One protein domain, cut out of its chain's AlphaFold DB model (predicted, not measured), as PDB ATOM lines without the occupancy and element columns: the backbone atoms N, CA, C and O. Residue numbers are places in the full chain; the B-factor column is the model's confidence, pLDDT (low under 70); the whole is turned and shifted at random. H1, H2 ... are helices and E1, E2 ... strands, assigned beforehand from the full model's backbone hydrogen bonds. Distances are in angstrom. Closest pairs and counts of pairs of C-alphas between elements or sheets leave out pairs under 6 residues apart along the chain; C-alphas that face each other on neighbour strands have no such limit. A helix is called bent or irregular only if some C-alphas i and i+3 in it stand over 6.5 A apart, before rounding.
ATOM      1  N   SER A 353     -21.100  15.163 -31.728       74.12
ATOM      2  CA  SER A 353     -21.849  15.518 -32.930       74.12
ATOM      3  C   SER A 353     -22.049  17.026 -32.972       74.12
ATOM      4  O   SER A 353     -22.546  17.612 -32.008       74.12
ATOM      5  N   TRP A 354     -21.617  17.650 -34.068       77.25
ATOM      6  CA  TRP A 354     -21.716  19.089 -34.303       77.25
ATOM      7  C   TRP A 354     -22.682  19.358 -35.446       77.25
ATOM      8  O   TRP A 354     -22.546  18.802 -36.538       77.25
ATOM      9  N   LYS A 355     -23.654  20.239 -35.203       75.56
ATOM     10  CA  LYS A 355     -24.587  20.685 -36.240       75.56
ATOM     11  C   LYS A 355     -23.977  21.832 -37.039       75.56
ATOM     12  O   LYS A 355     -23.585  22.845 -36.463       75.56
ATOM     13  N   LEU A 356     -23.931  21.666 -38.357       76.62
ATOM     14  CA  LEU A 356     -23.446  22.669 -39.298       76.62
ATOM     15  C   LEU A 356     -24.611  23.233 -40.100       76.62
ATOM     16  O   LEU A 356     -25.394  22.468 -40.652       76.62
ATOM     17  N   PHE A 357     -24.699  24.551 -40.208       74.62
ATOM     18  CA  PHE A 357     -25.776  25.227 -40.928       74.62
ATOM     19  C   PHE A 357     -25.251  25.799 -42.243       74.62
ATOM     20  O   PHE A 357     -24.294  26.574 -42.240       74.62
ATOM     21  N   GLU A 358     -25.862  25.422 -43.361       75.31
ATOM     22  CA  GLU A 358     -25.464  25.920 -44.680       75.31
ATOM     23  C   GLU A 358     -26.038  27.320 -44.937       75.31
ATOM     24  O   GLU A 358     -27.249  27.515 -44.955       75.31
ATOM     25  N   GLN A 359     -25.175  28.312 -45.164       69.56
ATOM     26  CA  GLN A 359     -25.601  29.646 -45.588       69.56
ATOM     27  C   GLN A 359     -25.951  29.678 -47.080       69.56
ATOM     28  O   GLN A 359     -25.398  28.929 -47.880       69.56
ATOM     29  N   LYS A 360     -26.740  30.681 -47.494       68.56
ATOM     30  CA  LYS A 360     -27.080  30.944 -48.910       68.56
ATOM     31  C   LYS A 360     -25.866  31.095 -49.849       68.56
ATOM     32  O   LYS A 360     -26.016  30.949 -51.054       68.56
ATOM     33  N   ASN A 361     -24.679  31.407 -49.323       68.62
ATOM     34  CA  ASN A 361     -23.430  31.534 -50.085       68.62
ATOM     35  C   ASN A 361     -22.585  30.236 -50.115       68.62
ATOM     36  O   ASN A 361     -21.427  30.286 -50.525       68.62
ATOM     37  N   GLY A 362     -23.119  29.107 -49.632       69.12
ATOM     38  CA  GLY A 362     -22.452  27.800 -49.602       69.12
ATOM     39  C   GLY A 362     -21.444  27.595 -48.461       69.12
ATOM     40  O   GLY A 362     -20.822  26.532 -48.379       69.12
ATOM     41  N   LYS A 363     -21.258  28.583 -47.573       69.44
ATOM     42  CA  LYS A 363     -20.400  28.447 -46.383       69.44
ATOM     43  C   LYS A 363     -21.146  27.745 -45.248       69.44
ATOM     44  O   LYS A 363     -22.332  27.987 -45.040       69.44
ATOM     45  N   MET A 364     -20.431  26.922 -44.482       74.12
ATOM     46  CA  MET A 364     -20.975  26.245 -43.302       74.12
ATOM     47  C   MET A 364     -20.724  27.085 -42.042       74.12
ATOM     48  O   MET A 364     -19.594  27.499 -41.784       74.12
ATOM     49  N   LEU A 365     -21.771  27.324 -41.254       66.88
ATOM     50  CA  LEU A 365     -21.696  27.949 -39.932       66.88
ATOM     51  C   LEU A 365     -21.782  26.904 -38.825       66.88
ATOM     52  O   LEU A 365     -22.517  25.921 -38.939       66.88
ATOM     53  N   ILE A 366     -21.096  27.181 -37.720       65.50
ATOM     54  CA  ILE A 366     -21.129  26.378 -36.495       65.50
ATOM     55  C   ILE A 366     -21.441  27.321 -35.346       65.50
ATOM     56  O   ILE A 366     -20.744  28.320 -35.169       65.50
ATOM     57  N   ASN A 367     -22.475  27.019 -34.562       55.50
ATOM     58  CA  ASN A 367     -22.804  27.824 -33.390       55.50
ATOM     59  C   ASN A 367     -22.241  27.170 -32.096       55.50
ATOM     60  O   ASN A 367     -22.400  25.954 -31.940       55.50
ATOM     61  N   PRO A 368     -21.636  27.965 -31.178       48.41
ATOM     62  CA  PRO A 368     -20.901  27.547 -29.968       48.41
ATOM     63  C   PRO A 368     -21.553  26.586 -28.971       48.41
ATOM     64  O   PRO A 368     -20.942  26.181 -27.979       48.41
ATOM     65  N   GLN A 369     -22.812  26.226 -29.186       52.91
ATOM     66  CA  GLN A 369     -23.574  25.408 -28.247       52.91
ATOM     67  C   GLN A 369     -24.158  24.137 -28.855       52.91
ATOM     68  O   GLN A 369     -24.837  23.375 -28.168       52.91
ATOM     69  N   PHE A 370     -23.891  23.881 -30.134       59.31
ATOM     70  CA  PHE A 370     -24.362  22.683 -30.831       59.31
ATOM     71  C   PHE A 370     -23.385  21.515 -30.726       59.31
ATOM     72  O   PHE A 370     -23.229  20.752 -31.676       59.31
ATOM     73  N   ILE A 371     -22.751  21.361 -29.564       64.19
ATOM     74  CA  ILE A 371     -21.965  20.176 -29.235       64.19
ATOM     75  C   ILE A 371     -22.905  19.202 -28.539       64.19
ATOM     76  O   ILE A 371     -23.283  19.405 -27.389       64.19
ATOM     77  N   ASN A 372     -23.322  18.161 -29.252       63.75
ATOM     78  CA  ASN A 372     -24.093  17.081 -28.661       63.75
ATOM     79  C   ASN A 372     -23.152  15.938 -28.288       63.75
ATOM     80  O   ASN A 372     -22.406  15.435 -29.138       63.75
ATOM     81  N   PHE A 373     -23.204  15.513 -27.031       62.19
ATOM     82  CA  PHE A 373     -22.541  14.290 -26.618       62.19
ATOM     83  C   PHE A 373     -23.442  13.098 -26.913       62.19
ATOM     84  O   PHE A 373     -24.670  13.163 -26.926       62.19
ATOM     85  N   GLY A 374     -22.798  11.976 -27.166       55.66
ATOM     86  CA  GLY A 374     -23.465  10.710 -27.346       55.66
ATOM     87  C   GLY A 374     -24.385  10.259 -26.213       55.66
ATOM     88  O   GLY A 374     -24.289  10.729 -25.082       55.66
ATOM     89  N   LYS A 375     -25.261   9.287 -26.498       52.38
ATOM     90  CA  LYS A 375     -26.065   8.621 -25.465       52.38
ATOM     91  C   LYS A 375     -25.229   7.531 -24.757       52.38
ATOM     92  O   LYS A 375     -24.886   6.546 -25.399       52.38
ATOM     93  N   VAL A 376     -25.070   7.686 -23.431       53.03
ATOM     94  CA  VAL A 376     -24.691   6.707 -22.368       53.03
ATOM     95  C   VAL A 376     -23.229   6.719 -21.856       53.03
ATOM     96  O   VAL A 376     -22.281   6.754 -22.629       53.03
ATOM     97  N   GLY A 377     -23.112   6.648 -20.513       55.91
ATOM     98  CA  GLY A 377     -21.901   6.614 -19.672       55.91
ATOM     99  C   GLY A 377     -21.742   7.892 -18.830       55.91
ATOM    100  O   GLY A 377     -21.216   8.870 -19.340       55.91
ATOM    101  N   GLN A 378     -22.217   7.928 -17.572       56.62
ATOM    102  CA  GLN A 378     -22.355   9.200 -16.824       56.62
ATOM    103  C   GLN A 378     -21.014   9.912 -16.579       56.62
ATOM    104  O   GLN A 378     -20.879  11.072 -16.947       56.62
ATOM    105  N   ASN A 379     -20.010   9.208 -16.050       66.69
ATOM    106  CA  ASN A 379     -18.811   9.867 -15.517       66.69
ATOM    107  C   ASN A 379     -17.852  10.365 -16.611       66.69
ATOM    108  O   ASN A 379     -17.378  11.488 -16.546       66.69
ATOM    109  N   LEU A 432     -30.084  33.666 -38.720       73.81
ATOM    110  CA  LEU A 432     -29.387  32.597 -39.441       73.81
ATOM    111  C   LEU A 432     -30.023  32.334 -40.816       73.81
ATOM    112  O   LEU A 432     -29.316  32.249 -41.818       73.81
ATOM    113  N   LEU A 433     -31.353  32.236 -40.856       74.38
ATOM    114  CA  LEU A 433     -32.144  31.985 -42.063       74.38
ATOM    115  C   LEU A 433     -32.346  33.243 -42.923       74.38
ATOM    116  O   LEU A 433     -32.775  33.145 -44.075       74.38
ATOM    117  N   ASN A 434     -32.053  34.433 -42.381       78.75
ATOM    118  CA  ASN A 434     -32.551  35.706 -42.909       78.75
ATOM    119  C   ASN A 434     -34.072  35.638 -43.181       78.75
ATOM    120  O   ASN A 434     -34.536  36.101 -44.225       78.75
ATOM    121  N   SER A 435     -34.834  35.014 -42.272       77.56
ATOM    122  CA  SER A 435     -36.279  34.782 -42.409       77.56
ATOM    123  C   SER A 435     -37.052  35.486 -41.297       77.56
ATOM    124  O   SER A 435     -36.754  35.325 -40.113       77.56
ATOM    125  N   GLY A 436     -38.076  36.251 -41.686       79.62
ATOM    126  CA  GLY A 436     -39.074  36.814 -40.770       79.62
ATOM    127  C   GLY A 436     -40.237  35.860 -40.472       79.62
ATOM    128  O   GLY A 436     -41.155  36.234 -39.745       79.62
ATOM    129  N   ASN A 437     -40.237  34.647 -41.040       86.75
ATOM    130  CA  ASN A 437     -41.322  33.686 -40.873       86.75
ATOM    131  C   ASN A 437     -41.225  32.979 -39.514       86.75
ATOM    132  O   ASN A 437     -40.468  32.030 -39.323       86.75
ATOM    133  N   VAL A 438     -42.040  33.436 -38.564       82.38
ATOM    134  CA  VAL A 438     -42.073  32.910 -37.191       82.38
ATOM    135  C   VAL A 438     -42.407  31.415 -37.149       82.38
ATOM    136  O   VAL A 438     -41.838  30.698 -36.331       82.38
ATOM    137  N   LEU A 439     -43.286  30.915 -38.022       79.50
ATOM    138  CA  LEU A 439     -43.674  29.502 -38.021       79.50
ATOM    139  C   LEU A 439     -42.537  28.603 -38.521       79.50
ATOM    140  O   LEU A 439     -42.246  27.578 -37.911       79.50
ATOM    141  N   GLU A 440     -41.870  29.004 -39.602       80.69
ATOM    142  CA  GLU A 440     -40.701  28.302 -40.146       80.69
ATOM    143  C   GLU A 440     -39.563  28.250 -39.120       80.69
ATOM    144  O   GLU A 440     -39.023  27.181 -38.826       80.69
ATOM    145  N   ASN A 441     -39.279  29.391 -38.486       80.94
ATOM    146  CA  ASN A 441     -38.266  29.499 -37.441       80.94
ATOM    147  C   ASN A 441     -38.623  28.620 -36.224       80.94
ATOM    148  O   ASN A 441     -37.746  27.962 -35.664       80.94
ATOM    149  N   HIS A 442     -39.905  28.555 -35.843       78.19
ATOM    150  CA  HIS A 442     -40.393  27.724 -34.739       78.19
ATOM    151  C   HIS A 442     -40.206  26.236 -35.037       78.19
ATOM    152  O   HIS A 442     -39.568  25.530 -34.255       78.19
ATOM    153  N   LEU A 443     -40.691  25.772 -36.195       78.81
ATOM    154  CA  LEU A 443     -40.543  24.382 -36.630       78.81
ATOM    155  C   LEU A 443     -39.068  23.970 -36.694       78.81
ATOM    156  O   LEU A 443     -38.715  22.851 -36.317       78.81
ATOM    157  N   PHE A 444     -38.190  24.883 -37.114       76.62
ATOM    158  CA  PHE A 444     -36.750  24.653 -37.125       76.62
ATOM    159  C   PHE A 444     -36.176  24.471 -35.711       76.62
ATOM    160  O   PHE A 444     -35.459  23.497 -35.454       76.62
ATOM    161  N   VAL A 445     -36.506  25.373 -34.778       71.88
ATOM    162  CA  VAL A 445     -36.087  25.283 -33.366       71.88
ATOM    163  C   VAL A 445     -36.577  23.977 -32.739       71.88
ATOM    164  O   VAL A 445     -35.799  23.285 -32.077       71.88
ATOM    165  N   GLU A 446     -37.830  23.594 -32.983       69.69
ATOM    166  CA  GLU A 446     -38.393  22.351 -32.454       69.69
ATOM    167  C   GLU A 446     -37.706  21.101 -33.008       69.69
ATOM    168  O   GLU A 446     -37.428  20.156 -32.270       69.69
ATOM    169  N   LYS A 447     -37.411  21.090 -34.308       72.06
ATOM    170  CA  LYS A 447     -36.829  19.926 -34.979       72.06
ATOM    171  C   LYS A 447     -35.343  19.749 -34.669       72.06
ATOM    172  O   LYS A 447     -34.861  18.619 -34.602       72.06
ATOM    173  N   HIS A 448     -34.607  20.849 -34.499       69.00
ATOM    174  CA  HIS A 448     -33.142  20.823 -34.483       69.00
ATOM    175  C   HIS A 448     -32.494  21.352 -33.192       69.00
ATOM    176  O   HIS A 448     -31.293  21.146 -33.018       69.00
ATOM    177  N   MET A 449     -33.240  21.989 -32.273       65.25
ATOM    178  CA  MET A 449     -32.670  22.682 -31.096       65.25
ATOM    179  C   MET A 449     -33.349  22.384 -29.738       65.25
ATOM    180  O   MET A 449     -32.992  23.001 -28.727       65.25
ATOM    181  N   LYS A 450     -34.326  21.465 -29.679       53.75
ATOM    182  CA  LYS A 450     -35.259  21.320 -28.539       53.75
ATOM    183  C   LYS A 450     -34.690  20.634 -27.280       53.75
ATOM    184  O   LYS A 450     -35.347  20.683 -26.255       53.75
ATOM    185  N   TYR A 451     -33.475  20.062 -27.304       47.41
ATOM    186  CA  TYR A 451     -33.005  19.189 -26.204       47.41
ATOM    187  C   TYR A 451     -31.563  19.388 -25.694       47.41
ATOM    188  O   TYR A 451     -31.143  18.644 -24.814       47.41
ATOM    189  N   THR A 452     -30.774  20.343 -26.206       44.69
ATOM    190  CA  THR A 452     -29.314  20.354 -25.921       44.69
ATOM    191  C   THR A 452     -28.660  21.733 -25.783       44.69
ATOM    192  O   THR A 452     -27.441  21.831 -25.854       44.69
ATOM    193  N   THR A 453     -29.415  22.821 -25.631       46.19
ATOM    194  CA  THR A 453     -28.847  24.176 -25.779       46.19
ATOM    195  C   THR A 453     -29.375  25.159 -24.741       46.19
ATOM    196  O   THR A 453     -30.538  25.571 -24.803       46.19
ATOM    197  N   ALA A 454     -28.496  25.573 -23.827       45.34
ATOM    198  CA  ALA A 454     -28.669  26.757 -22.991       45.34
ATOM    199  C   ALA A 454     -28.007  27.952 -23.694       45.34
ATOM    200  O   ALA A 454     -26.810  28.148 -23.535       45.34
ATOM    201  N   PHE A 455     -28.770  28.725 -24.482       47.84
ATOM    202  CA  PHE A 455     -28.288  29.888 -25.248       47.84
ATOM    203  C   PHE A 455     -27.728  30.980 -24.346       47.84
ATOM    204  O   PHE A 455     -28.480  31.710 -23.711       47.84
ATOM    205  N   ASN A 456     -26.401  31.126 -24.347       42.31
ATOM    206  CA  ASN A 456     -25.725  32.281 -23.778       42.31
ATOM    207  C   ASN A 456     -25.678  33.344 -24.880       42.31
ATOM    208  O   ASN A 456     -24.724  33.459 -25.647       42.31
ATOM    209  N   TYR A 457     -26.817  34.008 -25.056       42.28
ATOM    210  CA  TYR A 457     -27.019  35.021 -26.078       42.28
ATOM    211  C   TYR A 457     -26.445  36.352 -25.588       42.28
ATOM    212  O   TYR A 457     -27.068  37.041 -24.782       42.28
ATOM    213  N   GLU A 458     -25.275  36.740 -26.091       44.41
ATOM    214  CA  GLU A 458     -24.859  38.142 -26.043       44.41
ATOM    215  C   GLU A 458     -25.578  38.918 -27.158       44.41
ATOM    216  O   GLU A 458     -25.718  38.446 -28.290       44.41
ATOM    217  N   LYS A 459     -26.075  40.117 -26.830       43.34
ATOM    218  CA  LYS A 459     -26.947  40.931 -27.700       43.34
ATOM    219  C   LYS A 459     -26.292  41.301 -29.046       43.34
ATOM    220  O   LYS A 459     -27.017  41.489 -30.025       43.34
ATOM    221  N   ASP A 460     -24.956  41.277 -29.097       50.62
ATOM    222  CA  ASP A 460     -24.101  41.678 -30.224       50.62
ATOM    223  C   ASP A 460     -23.322  40.500 -30.849       50.62
ATOM    224  O   ASP A 460     -22.163  40.622 -31.251       50.62
ATOM    225  N   PHE A 461     -23.951  39.324 -30.944       47.28
ATOM    226  CA  PHE A 461     -23.327  38.145 -31.548       47.28
ATOM    227  C   PHE A 461     -23.019  38.341 -33.044       47.28
ATOM    228  O   PHE A 461     -23.918  38.531 -33.870       47.28
ATOM    229  N   ASN A 462     -21.743  38.214 -33.409       54.12
ATOM    230  CA  ASN A 462     -21.318  38.162 -34.802       54.12
ATOM    231  C   ASN A 462     -21.455  36.724 -35.333       54.12
ATOM    232  O   ASN A 462     -20.630  35.868 -35.028       54.12
ATOM    233  N   LEU A 463     -22.451  36.472 -36.192       50.66
ATOM    234  CA  LEU A 463     -22.658  35.175 -36.863       50.66
ATOM    235  C   LEU A 463     -21.461  34.723 -37.720       50.66
ATOM    236  O   LEU A 463     -21.367  33.555 -38.074       50.66
ATOM    237  N   GLN A 464     -20.539  35.625 -38.062       47.09
ATOM    238  CA  GLN A 464     -19.290  35.297 -38.756       47.09
ATOM    239  C   GLN A 464     -18.156  34.907 -37.793       47.09
ATOM    240  O   GLN A 464     -17.137  34.372 -38.228       47.09
ATOM    241  N   ALA A 465     -18.312  35.166 -36.492       42.06
ATOM    242  CA  ALA A 465     -17.349  34.843 -35.442       42.06
ATOM    243  C   ALA A 465     -17.550  33.430 -34.872       42.06
ATOM    244  O   ALA A 465     -17.259  33.225 -33.698       42.06
ATOM    245  N   ASN A 466     -18.036  32.493 -35.704       49.09
ATOM    246  CA  ASN A 466     -18.177  31.063 -35.404       49.09
ATOM    247  C   ASN A 466     -17.044  30.557 -34.514       49.09
ATOM    248  O   ASN A 466     -15.904  31.009 -34.675       49.09
ATOM    249  N   ASP A 467     -17.337  29.564 -33.673       54.66
ATOM    250  CA  ASP A 467     -16.297  28.788 -33.008       54.66
ATOM    251  C   ASP A 467     -15.275  28.365 -34.049       54.66
ATOM    252  O   ASP A 467     -15.557  27.602 -34.979       54.66
ATOM    253  N   LYS A 468     -14.093  28.968 -33.951       72.50
ATOM    254  CA  LYS A 468     -13.041  28.692 -34.908       72.50
ATOM    255  C   LYS A 468     -12.466  27.365 -34.474       72.50
ATOM    256  O   LYS A 468     -12.005  27.212 -33.346       72.50
ATOM    257  N   ALA A 469     -12.568  26.402 -35.368       80.75
ATOM    258  CA  ALA A 469     -11.985  25.091 -35.236       80.75
ATOM    259  C   ALA A 469     -11.162  24.832 -36.493       80.75
ATOM    260  O   ALA A 469     -11.558  25.216 -37.597       80.75
ATOM    261  N   LEU A 470     -10.008  24.204 -36.319       85.88
ATOM    262  CA  LEU A 470      -9.284  23.587 -37.421       85.88
ATOM    263  C   LEU A 470      -9.804  22.164 -37.548       85.88
ATOM    264  O   LEU A 470      -9.853  21.457 -36.542       85.88
ATOM    265  N   PHE A 471     -10.179  21.757 -38.756       87.31
ATOM    266  CA  PHE A 471     -10.615  20.396 -39.043       87.31
ATOM    267  C   PHE A 471      -9.530  19.650 -39.802       87.31
ATOM    268  O   PHE A 471      -8.772  20.242 -40.566       87.31
ATOM    269  N   PHE A 472      -9.470  18.345 -39.590       90.06
ATOM    270  CA  PHE A 472      -8.552  17.436 -40.254       90.06
ATOM    271  C   PHE A 472      -9.342  16.188 -40.625       90.06
ATOM    272  O   PHE A 472      -9.951  15.556 -39.754       90.06
ATOM    273  N   ASN A 473      -9.379  15.859 -41.913       87.00
ATOM    274  CA  ASN A 473     -10.006  14.639 -42.395       87.00
ATOM    275  C   ASN A 473      -9.128  13.450 -41.993       87.00
ATOM    276  O   ASN A 473      -7.934  13.430 -42.283       87.00
ATOM    277  N   GLU A 474      -9.716  12.458 -41.324       84.56
ATOM    278  CA  GLU A 474      -8.991  11.254 -40.896       84.56
ATOM    279  C   GLU A 474      -8.462  10.418 -42.075       84.56
ATOM    280  O   GLU A 474      -7.584   9.583 -41.891       84.56
ATOM    281  N   ASN A 475      -8.965  10.666 -43.289       84.44
ATOM    282  CA  ASN A 475      -8.523   9.997 -44.511       84.44
ATOM    283  C   ASN A 475      -7.326  10.685 -45.199       84.44
ATOM    284  O   ASN A 475      -6.799  10.145 -46.173       84.44
ATOM    285  N   ASP A 476      -6.882  11.857 -44.730       86.38
ATOM    286  CA  ASP A 476      -5.732  12.549 -45.319       86.38
ATOM    287  C   ASP A 476      -4.415  11.877 -44.883       86.38
ATOM    288  O   ASP A 476      -4.164  11.694 -43.696       86.38
ATOM    289  N   ILE A 477      -3.510  11.582 -45.825       84.31
ATOM    290  CA  ILE A 477      -2.272  10.796 -45.593       84.31
ATOM    291  C   ILE A 477      -1.381  11.354 -44.459       84.31
ATOM    292  O   ILE A 477      -0.681  10.594 -43.796       84.31
ATOM    293  N   ASN A 478      -1.422  12.666 -44.202       87.81
ATOM    294  CA  ASN A 478      -0.580  13.348 -43.208       87.81
ATOM    295  C   ASN A 478      -1.373  13.974 -42.049       87.81
ATOM    296  O   ASN A 478      -0.846  14.836 -41.340       87.81
ATOM    297  N   PHE A 479      -2.636  13.584 -41.847       88.25
ATOM    298  CA  PHE A 479      -3.521  14.288 -40.918       88.25
ATOM    299  C   PHE A 479      -2.963  14.344 -39.483       88.25
ATOM    300  O   PHE A 479      -3.007  15.401 -38.859       88.25
ATOM    301  N   GLU A 480      -2.352  13.268 -38.971       90.31
ATOM    302  CA  GLU A 480      -1.756  13.263 -37.626       90.31
ATOM    303  C   GLU A 480      -0.597  14.251 -37.468       90.31
ATOM    304  O   GLU A 480      -0.489  14.927 -36.441       90.31
ATOM    305  N   ALA A 481       0.292  14.319 -38.463       91.75
ATOM    306  CA  ALA A 481       1.427  15.235 -38.446       91.75
ATOM    307  C   ALA A 481       0.934  16.688 -38.489       91.75
ATOM    308  O   ALA A 481       1.395  17.523 -37.705       91.75
ATOM    309  N   ASN A 482      -0.069  16.956 -39.330       93.19
ATOM    310  CA  ASN A 482      -0.703  18.267 -39.446       93.19
ATOM    311  C   ASN A 482      -1.390  18.674 -38.134       93.19
ATOM    312  O   ASN A 482      -1.219  19.803 -37.680       93.19
ATOM    313  N   ILE A 483      -2.094  17.751 -37.470       92.44
ATOM    314  CA  ILE A 483      -2.686  17.979 -36.143       92.44
ATOM    315  C   ILE A 483      -1.601  18.368 -35.136       92.44
ATOM    316  O   ILE A 483      -1.690  19.425 -34.510       92.44
ATOM    317  N   LYS A 484      -0.553  17.543 -34.996       91.44
ATOM    318  CA  LYS A 484       0.528  17.759 -34.018       91.44
ATOM    319  C   LYS A 484       1.237  19.100 -34.231       91.44
ATOM    320  O   LYS A 484       1.561  19.774 -33.256       91.44
ATOM    321  N   ALA A 485       1.424  19.519 -35.482       92.44
ATOM    322  CA  ALA A 485       2.030  20.806 -35.819       92.44
ATOM    323  C   ALA A 485       1.194  22.015 -35.361       92.44
ATOM    324  O   ALA A 485       1.750  23.094 -35.138       92.44
ATOM    325  N   LYS A 486      -0.125  21.841 -35.201       92.56
ATOM    326  CA  LYS A 486      -1.070  22.910 -34.861       92.56
ATOM    327  C   LYS A 486      -1.463  22.957 -33.383       92.56
ATOM    328  O   LYS A 486      -2.157  23.895 -33.014       92.56
ATOM    329  N   LEU A 487      -1.037  22.027 -32.527       90.50
ATOM    330  CA  LEU A 487      -1.359  22.053 -31.089       90.50
ATOM    331  C   LEU A 487      -0.584  23.143 -30.330       90.50
ATOM    332  O   LEU A 487       0.611  23.334 -30.562       90.50
ATOM    333  N   ASP A 488      -1.269  23.847 -29.419       87.38
ATOM    334  CA  ASP A 488      -0.708  24.916 -28.562       87.38
ATOM    335  C   ASP A 488       0.042  26.040 -29.321       87.38
ATOM    336  O   ASP A 488       0.973  26.673 -28.814       87.38
ATOM    337  N   LYS A 489      -0.366  26.325 -30.559       91.06
ATOM    338  CA  LYS A 489       0.187  27.394 -31.399       91.06
ATOM    339  C   LYS A 489      -0.612  28.678 -31.260       91.06
ATOM    340  O   LYS A 489      -1.816  28.660 -31.030       91.06
ATOM    341  N   THR A 490       0.069  29.807 -31.426       90.75
ATOM    342  CA  THR A 490      -0.559  31.128 -31.524       90.75
ATOM    343  C   THR A 490      -0.190  31.742 -32.866       90.75
ATOM    344  O   THR A 490       0.980  31.691 -33.240       90.75
ATOM    345  N   GLY A 491      -1.164  32.293 -33.586       89.50
ATOM    346  CA  GLY A 491      -0.940  32.895 -34.901       89.50
ATOM    347  C   GLY A 491      -2.185  33.574 -35.461       89.50
ATOM    348  O   GLY A 491      -3.243  33.616 -34.818       89.50
ATOM    349  N   SER A 492      -2.063  34.118 -36.669       87.50
ATOM    350  CA  SER A 492      -3.224  34.611 -37.409       87.50
ATOM    351  C   SER A 492      -4.120  33.441 -37.839       87.50
ATOM    352  O   SER A 492      -3.686  32.292 -37.926       87.50
ATOM    353  N   LEU A 493      -5.404  33.704 -38.117       82.88
ATOM    354  CA  LEU A 493      -6.302  32.639 -38.580       82.88
ATOM    355  C   LEU A 493      -5.789  31.997 -39.880       82.88
ATOM    356  O   LEU A 493      -5.857  30.781 -40.012       82.88
ATOM    357  N   SER A 494      -5.262  32.809 -40.802       82.88
ATOM    358  CA  SER A 494      -4.753  32.336 -42.092       82.88
ATOM    359  C   SER A 494      -3.583  31.367 -41.909       82.88
ATOM    360  O   SER A 494      -3.610  30.280 -42.474       82.88
ATOM    361  N   GLU A 495      -2.609  31.715 -41.061       88.75
ATOM    362  CA  GLU A 495      -1.454  30.855 -40.743       88.75
ATOM    363  C   GLU A 495      -1.889  29.527 -40.105       88.75
ATOM    364  O   GLU A 495      -1.376  28.444 -40.406       88.75
ATOM    365  N   LEU A 496      -2.865  29.584 -39.197       86.94
ATOM    366  CA  LEU A 496      -3.347  28.393 -38.505       86.94
ATOM    367  C   LEU A 496      -4.158  27.470 -39.425       86.94
ATOM    368  O   LEU A 496      -4.090  26.258 -39.246       86.94
ATOM    369  N   GLN A 497      -4.860  28.018 -40.421       88.12
ATOM    370  CA  GLN A 497      -5.666  27.263 -41.389       88.12
ATOM    371  C   GLN A 497      -4.849  26.520 -42.452       88.12
ATOM    372  O   GLN A 497      -5.384  25.618 -43.102       88.12
ATOM    373  N   GLU A 498      -3.571  26.847 -42.634       87.81
ATOM    374  CA  GLU A 498      -2.709  26.106 -43.556       87.81
ATOM    375  C   GLU A 498      -2.658  24.615 -43.195       87.81
ATOM    376  O   GLU A 498      -2.462  24.270 -42.029       87.81
ATOM    377  N   GLN A 499      -2.789  23.743 -44.203       88.56
ATOM    378  CA  GLN A 499      -2.766  22.275 -44.056       88.56
ATOM    379  C   GLN A 499      -3.910  21.711 -43.190       88.56
ATOM    380  O   GLN A 499      -3.784  20.636 -42.597       88.56
ATOM    381  N   THR A 500      -5.031  22.430 -43.132       88.81
ATOM    382  CA  THR A 500      -6.278  21.986 -42.498       88.81
ATOM    383  C   THR A 500      -7.349  21.716 -43.552       88.81
ATOM    384  O   THR A 500      -7.283  22.212 -44.679       88.81
ATOM    385  N   THR A 501      -8.351  20.925 -43.194       86.12
ATOM    386  CA  THR A 501      -9.511  20.651 -44.035       86.12
ATOM    387  C   THR A 501     -10.499  21.812 -43.952       86.12
ATOM    388  O   THR A 501     -11.044  22.120 -42.890       86.12
ATOM    389  N   ILE A 502     -10.772  22.446 -45.092       81.38
ATOM    390  CA  ILE A 502     -11.810  23.475 -45.195       81.38
ATOM    391  C   ILE A 502     -13.172  22.788 -45.342       81.38
ATOM    392  O   ILE A 502     -13.413  22.027 -46.280       81.38
ATOM    393  N   ILE A 503     -14.079  23.073 -44.409       77.88
ATOM    394  CA  ILE A 503     -15.432  22.516 -44.409       77.88
ATOM    395  C   ILE A 503     -16.365  23.394 -45.260       77.88
ATOM    396  O   ILE A 503     -16.591  24.566 -44.958       77.88
ATOM    397  N   THR A 504     -16.926  22.811 -46.315       75.56
ATOM    398  CA  THR A 504     -17.893  23.399 -47.257       75.56
ATOM    399  C   THR A 504     -19.061  22.424 -47.438       75.56
ATOM    400  O   THR A 504     -18.973  21.270 -47.020       75.56
ATOM    401  N   ASN A 505     -20.159  22.843 -48.085       69.56
ATOM    402  CA  ASN A 505     -21.251  21.903 -48.399       69.56
ATOM    403  C   ASN A 505     -20.739  20.698 -49.213       69.56
ATOM    404  O   ASN A 505     -21.196  19.575 -49.016       69.56
ATOM    405  N   THR A 506     -19.759  20.940 -50.088       70.25
ATOM    406  CA  THR A 506     -19.235  19.946 -51.023       70.25
ATOM    407  C   THR A 506     -18.300  18.951 -50.353       70.25
ATOM    408  O   THR A 506     -18.170  17.836 -50.848       70.25
ATOM    409  N   SER A 507     -17.668  19.322 -49.233       69.50
ATOM    410  CA  SER A 507     -16.801  18.415 -48.476       69.50
ATOM    411  C   SER A 507     -17.547  17.562 -47.447       69.50
ATOM    412  O   SER A 507     -16.961  16.635 -46.905       69.50
ATOM    413  N   LEU A 508     -18.842  17.806 -47.201       71.06
ATOM    414  CA  LEU A 508     -19.646  17.053 -46.233       71.06
ATOM    415  C   LEU A 508     -20.560  16.029 -46.919       71.06
ATOM    416  O   LEU A 508     -21.701  16.325 -47.273       71.06
ATOM    417  N   SER A 509     -20.109  14.779 -47.009       64.38
ATOM    418  CA  SER A 509     -20.920  13.661 -47.528       64.38
ATOM    419  C   SER A 509     -21.921  13.074 -46.505       64.38
ATOM    420  O   SER A 509     -22.716  12.191 -46.831       64.38
ATOM    421  N   GLY A 510     -21.906  13.555 -45.250       57.84
ATOM    422  CA  GLY A 510     -22.856  13.186 -44.183       57.84
ATOM    423  C   GLY A 510     -22.496  11.940 -43.354       57.84
ATOM    424  O   GLY A 510     -23.229  11.586 -42.421       57.84
ATOM    425  N   LYS A 511     -21.368  11.281 -43.652       59.62
ATOM    426  CA  LYS A 511     -20.871  10.094 -42.922       59.62
ATOM    427  C   LYS A 511     -19.431  10.212 -42.409       59.62
ATOM    428  O   LYS A 511     -18.936   9.271 -41.797       59.62
ATOM    429  N   GLU A 512     -18.778  11.342 -42.641       73.06
ATOM    430  CA  GLU A 512     -17.363  11.536 -42.324       73.06
ATOM    431  C   GLU A 512     -17.147  12.013 -40.885       73.06
ATOM    432  O   GLU A 512     -17.962  12.740 -40.303       73.06
ATOM    433  N   TYR A 513     -16.031  11.574 -40.312       82.19
ATOM    434  CA  TYR A 513     -15.535  12.046 -39.031       82.19
ATOM    435  C   TYR A 513     -14.297  12.896 -39.265       82.19
ATOM    436  O   TYR A 513     -13.482  12.617 -40.141       82.19
ATOM    437  N   TYR A 514     -14.161  13.919 -38.438       85.88
ATOM    438  CA  TYR A 514     -13.033  14.827 -38.483       85.88
ATOM    439  C   TYR A 514     -12.372  14.857 -37.118       85.88
ATOM    440  O   TYR A 514     -13.012  14.690 -36.076       85.88
ATOM    441  N   HIS A 515     -11.073  15.091 -37.135       88.62
ATOM    442  CA  HIS A 515     -10.330  15.489 -35.958       88.62
ATOM    443  C   HIS A 515     -10.308  17.007 -35.931       88.62
ATOM    444  O   HIS A 515     -10.139  17.642 -36.970       88.62
ATOM    445  N   MET A 516     -10.516  17.598 -34.762       87.75
ATOM    446  CA  MET A 516     -10.596  19.041 -34.645       87.75
ATOM    447  C   MET A 516      -9.776  19.596 -33.496       87.75
ATOM    448  O   MET A 516      -9.664  18.983 -32.432       87.75
ATOM    449  N   ILE A 517      -9.254  20.798 -33.721       86.19
ATOM    450  CA  ILE A 517      -8.559  21.610 -32.726       86.19
ATOM    451  C   ILE A 517      -9.344  22.906 -32.561       86.19
ATOM    452  O   ILE A 517      -9.606  23.606 -33.536       86.19
ATOM    453  N   LEU A 518      -9.722  23.223 -31.326       79.62
ATOM    454  CA  LEU A 518     -10.432  24.459 -30.989       79.62
ATOM    455  C   LEU A 518      -9.480  25.659 -30.990       79.62
ATOM    456  O   LEU A 518      -8.304  25.514 -30.653       79.62
ATOM    457  N   LEU A 519      -9.988  26.844 -31.330       77.00
ATOM    458  CA  LEU A 519      -9.240  28.099 -31.312       77.00
ATOM    459  C   LEU A 519      -9.886  29.067 -30.322       77.00
ATOM    460  O   LEU A 519     -11.093  29.286 -30.333       77.00
ATOM    461  N   SER A 520      -9.051  29.721 -29.524       73.81
ATOM    462  CA  SER A 520      -9.435  30.805 -28.622       73.81
ATOM    463  C   SER A 520      -8.833  32.116 -29.122       73.81
ATOM    464  O   SER A 520      -7.655  32.174 -29.472       73.81
ATOM    465  N   LYS A 521      -9.639  33.175 -29.214       75.06
ATOM    466  CA  LYS A 521      -9.147  34.494 -29.630       75.06
ATOM    467  C   LYS A 521      -8.463  35.175 -28.443       75.06
ATOM    468  O   LYS A 521      -9.046  35.245 -27.363       75.06
ATOM    469  N   ASN A 522      -7.251  35.686 -28.635       77.25
ATOM    470  CA  ASN A 522      -6.566  36.481 -27.620       77.25
ATOM    471  C   ASN A 522      -6.951  37.973 -27.719       77.25
ATOM    472  O   ASN A 522      -7.656  38.395 -28.641       77.25
ATOM    473  N   LYS A 523      -6.495  38.779 -26.751       74.50
ATOM    474  CA  LYS A 523      -6.790  40.223 -26.691       74.50
ATOM    475  C   LYS A 523      -6.242  40.997 -27.896       74.50
ATOM    476  O   LYS A 523      -6.856  41.978 -28.300       74.50
ATOM    477  N   ASP A 524      -5.160  40.510 -28.497       77.56
ATOM    478  CA  ASP A 524      -4.463  41.146 -29.622       77.56
ATOM    479  C   ASP A 524      -5.065  40.775 -30.991       77.56
ATOM    480  O   ASP A 524      -4.570  41.182 -32.038       77.56
ATOM    481  N   GLY A 525      -6.145  39.987 -31.007       75.00
ATOM    482  CA  GLY A 525      -6.843  39.589 -32.227       75.00
ATOM    483  C   GLY A 525      -6.307  38.330 -32.916       75.00
ATOM    484  O   GLY A 525      -6.959  37.847 -33.845       75.00
ATOM    485  N   ALA A 526      -5.193  37.769 -32.441       83.56
ATOM    486  CA  ALA A 526      -4.665  36.475 -32.865       83.56
ATOM    487  C   ALA A 526      -5.433  35.307 -32.218       83.56
ATOM    488  O   ALA A 526      -6.236  35.480 -31.295       83.56
ATOM    489  N   TYR A 527      -5.196  34.095 -32.716       83.56
ATOM    490  CA  TYR A 527      -5.820  32.876 -32.210       83.56
ATOM    491  C   TYR A 527      -4.787  31.966 -31.566       83.56
ATOM    492  O   TYR A 527      -3.694  31.797 -32.099       83.56
ATOM    493  N   LYS A 528      -5.162  31.351 -30.445       83.50
ATOM    494  CA  LYS A 528      -4.430  30.261 -29.810       83.50
ATOM    495  C   LYS A 528      -5.189  28.955 -30.014       83.50
ATOM    496  O   LYS A 528      -6.364  28.864 -29.653       83.50
ATOM    497  N   THR A 529      -4.524  27.952 -30.569       84.75
ATOM    498  CA  THR A 529      -5.070  26.603 -30.693       84.75
ATOM    499  C   THR A 529      -5.019  25.858 -29.361       84.75
ATOM    500  O   THR A 529      -4.124  26.055 -28.538       84.75
ATOM    501  N   SER A 530      -6.010  24.997 -29.149       81.00
ATOM    502  CA  SER A 530      -6.086  24.073 -28.021       81.00
ATOM    503  C   SER A 530      -4.907  23.095 -28.024       81.00
ATOM    504  O   SER A 530      -4.403  22.705 -29.080       81.00
ATOM    505  N   SER A 531      -4.511  22.651 -26.833       83.38
ATOM    506  CA  SER A 531      -3.588  21.532 -26.631       83.38
ATOM    507  C   SER A 531      -4.248  20.171 -26.880       83.38
ATOM    508  O   SER A 531      -3.571  19.156 -26.964       83.38
ATOM    509  N   LYS A 532      -5.576  20.127 -27.011       85.19
ATOM    510  CA  LYS A 532      -6.351  18.895 -27.180       85.19
ATOM    511  C   LYS A 532      -7.044  18.808 -28.529       85.19
ATOM    512  O   LYS A 532      -7.591  19.802 -29.018       85.19
ATOM    513  N   VAL A 533      -7.104  17.580 -29.041       88.25
ATOM    514  CA  VAL A 533      -7.818  17.202 -30.265       88.25
ATOM    515  C   VAL A 533      -9.080  16.429 -29.910       88.25
ATOM    516  O   VAL A 533      -9.061  15.548 -29.048       88.25
ATOM    517  N   PHE A 534     -10.165  16.717 -30.610       83.81
ATOM    518  CA  PHE A 534     -11.423  15.998 -30.464       83.81
ATOM    519  C   PHE A 534     -11.786  15.318 -31.771       83.81
ATOM    520  O   PHE A 534     -11.642  15.912 -32.838       83.81
ATOM    521  N   ARG A 535     -12.317  14.097 -31.697       85.69
ATOM    522  CA  ARG A 535     -12.985  13.487 -32.843       85.69
ATOM    523  C   ARG A 535     -14.442  13.924 -32.839       85.69
ATOM    524  O   ARG A 535     -15.134  13.803 -31.828       85.69
ATOM    525  N   VAL A 536     -14.901  14.417 -33.978       80.62
ATOM    526  CA  VAL A 536     -16.217  15.024 -34.172       80.62
ATOM    527  C   VAL A 536     -16.873  14.438 -35.417       80.62
ATOM    528  O   VAL A 536     -16.232  14.204 -36.440       80.62
ATOM    529  N   ARG A 537     -18.178  14.189 -35.330       81.44
ATOM    530  CA  ARG A 537     -19.050  13.953 -36.473       81.44
ATOM    531  C   ARG A 537     -19.707  15.273 -36.849       81.44
ATOM    532  O   ARG A 537     -20.369  15.894 -36.019       81.44
ATOM    533  N   LEU A 538     -19.550  15.668 -38.102       80.25
ATOM    534  CA  LEU A 538     -20.188  16.861 -38.640       80.25
ATOM    535  C   LEU A 538     -21.530  16.484 -39.272       80.25
ATOM    536  O   LEU A 538     -21.610  15.585 -40.109       80.25
ATOM    537  N   GLU A 539     -22.598  17.160 -38.857       76.81
ATOM    538  CA  GLU A 539     -23.959  16.909 -39.325       76.81
ATOM    539  C   GLU A 539     -24.512  18.162 -40.002       76.81
ATOM    540  O   GLU A 539     -24.866  19.141 -39.342       76.81
ATOM    541  N   SER A 540     -24.579  18.119 -41.334       77.19
ATOM    542  CA  SER A 540     -25.131  19.207 -42.139       77.19
ATOM    543  C   SER A 540     -26.641  19.339 -41.934       77.19
ATOM    544  O   SER A 540     -27.389  18.358 -41.990       77.19
ATOM    545  N   ILE A 541     -27.079  20.573 -41.715       71.19
ATOM    546  CA  ILE A 541     -28.465  21.007 -41.713       71.19
ATOM    547  C   ILE A 541     -28.608  21.980 -42.878       71.19
ATOM    548  O   ILE A 541     -28.081  23.096 -42.845       71.19
ATOM    549  N   LYS A 542     -29.324  21.533 -43.911       66.69
ATOM    550  CA  LYS A 542     -29.747  22.405 -45.001       66.69
ATOM    551  C   LYS A 542     -30.846  23.319 -44.476       66.69
ATOM    552  O   LYS A 542     -31.829  22.824 -43.917       66.69
ATOM    553  N   LEU A 543     -30.590  24.616 -44.593       60.41
ATOM    554  CA  LEU A 543     -31.508  25.689 -44.236       60.41
ATOM    555  C   LEU A 543     -32.580  25.860 -45.311       60.41
ATOM    556  O   LEU A 543     -32.221  25.773 -46.510       60.41
TER     557      LEU A 543
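What this domain is: This is residues 353 to 379 and 432 to 543 of the 543 residues of an uncharacterized protein of Mesoplasma syrphidae (UniProt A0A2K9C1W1). A five-stranded sheet, strongly twisted and curled like part of a barrel, has H2 and H3 on one and the same face at the end made by E5, E4 and E3, with H2 over E4, while H1 lies off the sheet, far from H2 and H3. The long, bent strand E5 joins the hairpin partner E4 to E1, and the longest axis runs from H1 to H2. The printed part has 139 residues, with three named helices and five named strands in the order E1, E2, H1, E3, H2, H3, E4, E5; under half of the residues are in these elements, and the class is mixed, helices and strands. The sheet order is E2, E1, E5, E4, E3, with mixed directions. The whole is compact, with a radius of gyration of the C-alphas of 16.1 A and spans of 47 by 37 by 36 A.

Where its parts are: E1, residues 353 to 358, begins at C-alpha 353 (-21.849, 15.518, -32.930) and is 16.1 A long. E2, residues 364 to 372, is 17.6 A long and bends by 90 degrees at residue 368. H1, residues 438 to 448, measures 15.3 A. E3, residues 469 to 473, H2, residues 479 to 486, and H3, residues 493 to 497, follow. E4, residues 513 to 521, is 25.2 A long. E5, residues 527 to 541, is 27.3 A long, bends by 108 degrees at residue 531 and ends at C-alpha 541 (-28.465, 21.007, -41.713).

How they stand to each other: E1 and E2 form an antiparallel hairpin, with N 365 and O 357 at 2.8 A. E1 and E5 are parallel, with N 541 and O 356 at 2.7 A. E4 and E5 form an antiparallel hairpin, with N 516 and O 534 at 2.8 A. E4 and E3 are antiparallel, with N 472 and O 515 at 2.8 A. These N and O pairs are within hydrogen-bond range. E5 is staggered: residues 527 to 537 pair with E4 and 537 to 541 with E1. H2 is on the sheet at a height of 8.5 A, over E4 and along the strands, at 7 degrees to E4 on the local plane; its closest C-alphas to E4 are Ile 483 and Ile 517, 7.7 A apart. H3 is on the same face at 8.4 A. H1 is not on the sheet. In H1, H2 and H3 every O i to N i+4 pair is within hydrogen-bond range.

The domain as a whole: The C-alphas of Leu 439 and Ala 481, 47.3 A apart, are the two farthest apart. Residues 380 to 431 are not printed, and C-alphas 379 and 432 are 34.7 A apart across the cut. The links H1 to E3 and H3 to E4 are long. Residues 435 to 440, of which 438 to 440 belong to H1, and residues 457 to 462 stand free. Mean pLDDT of the printed part is 73.5; 48 residues are under 70, among them 365 to 379 and 448 to 467.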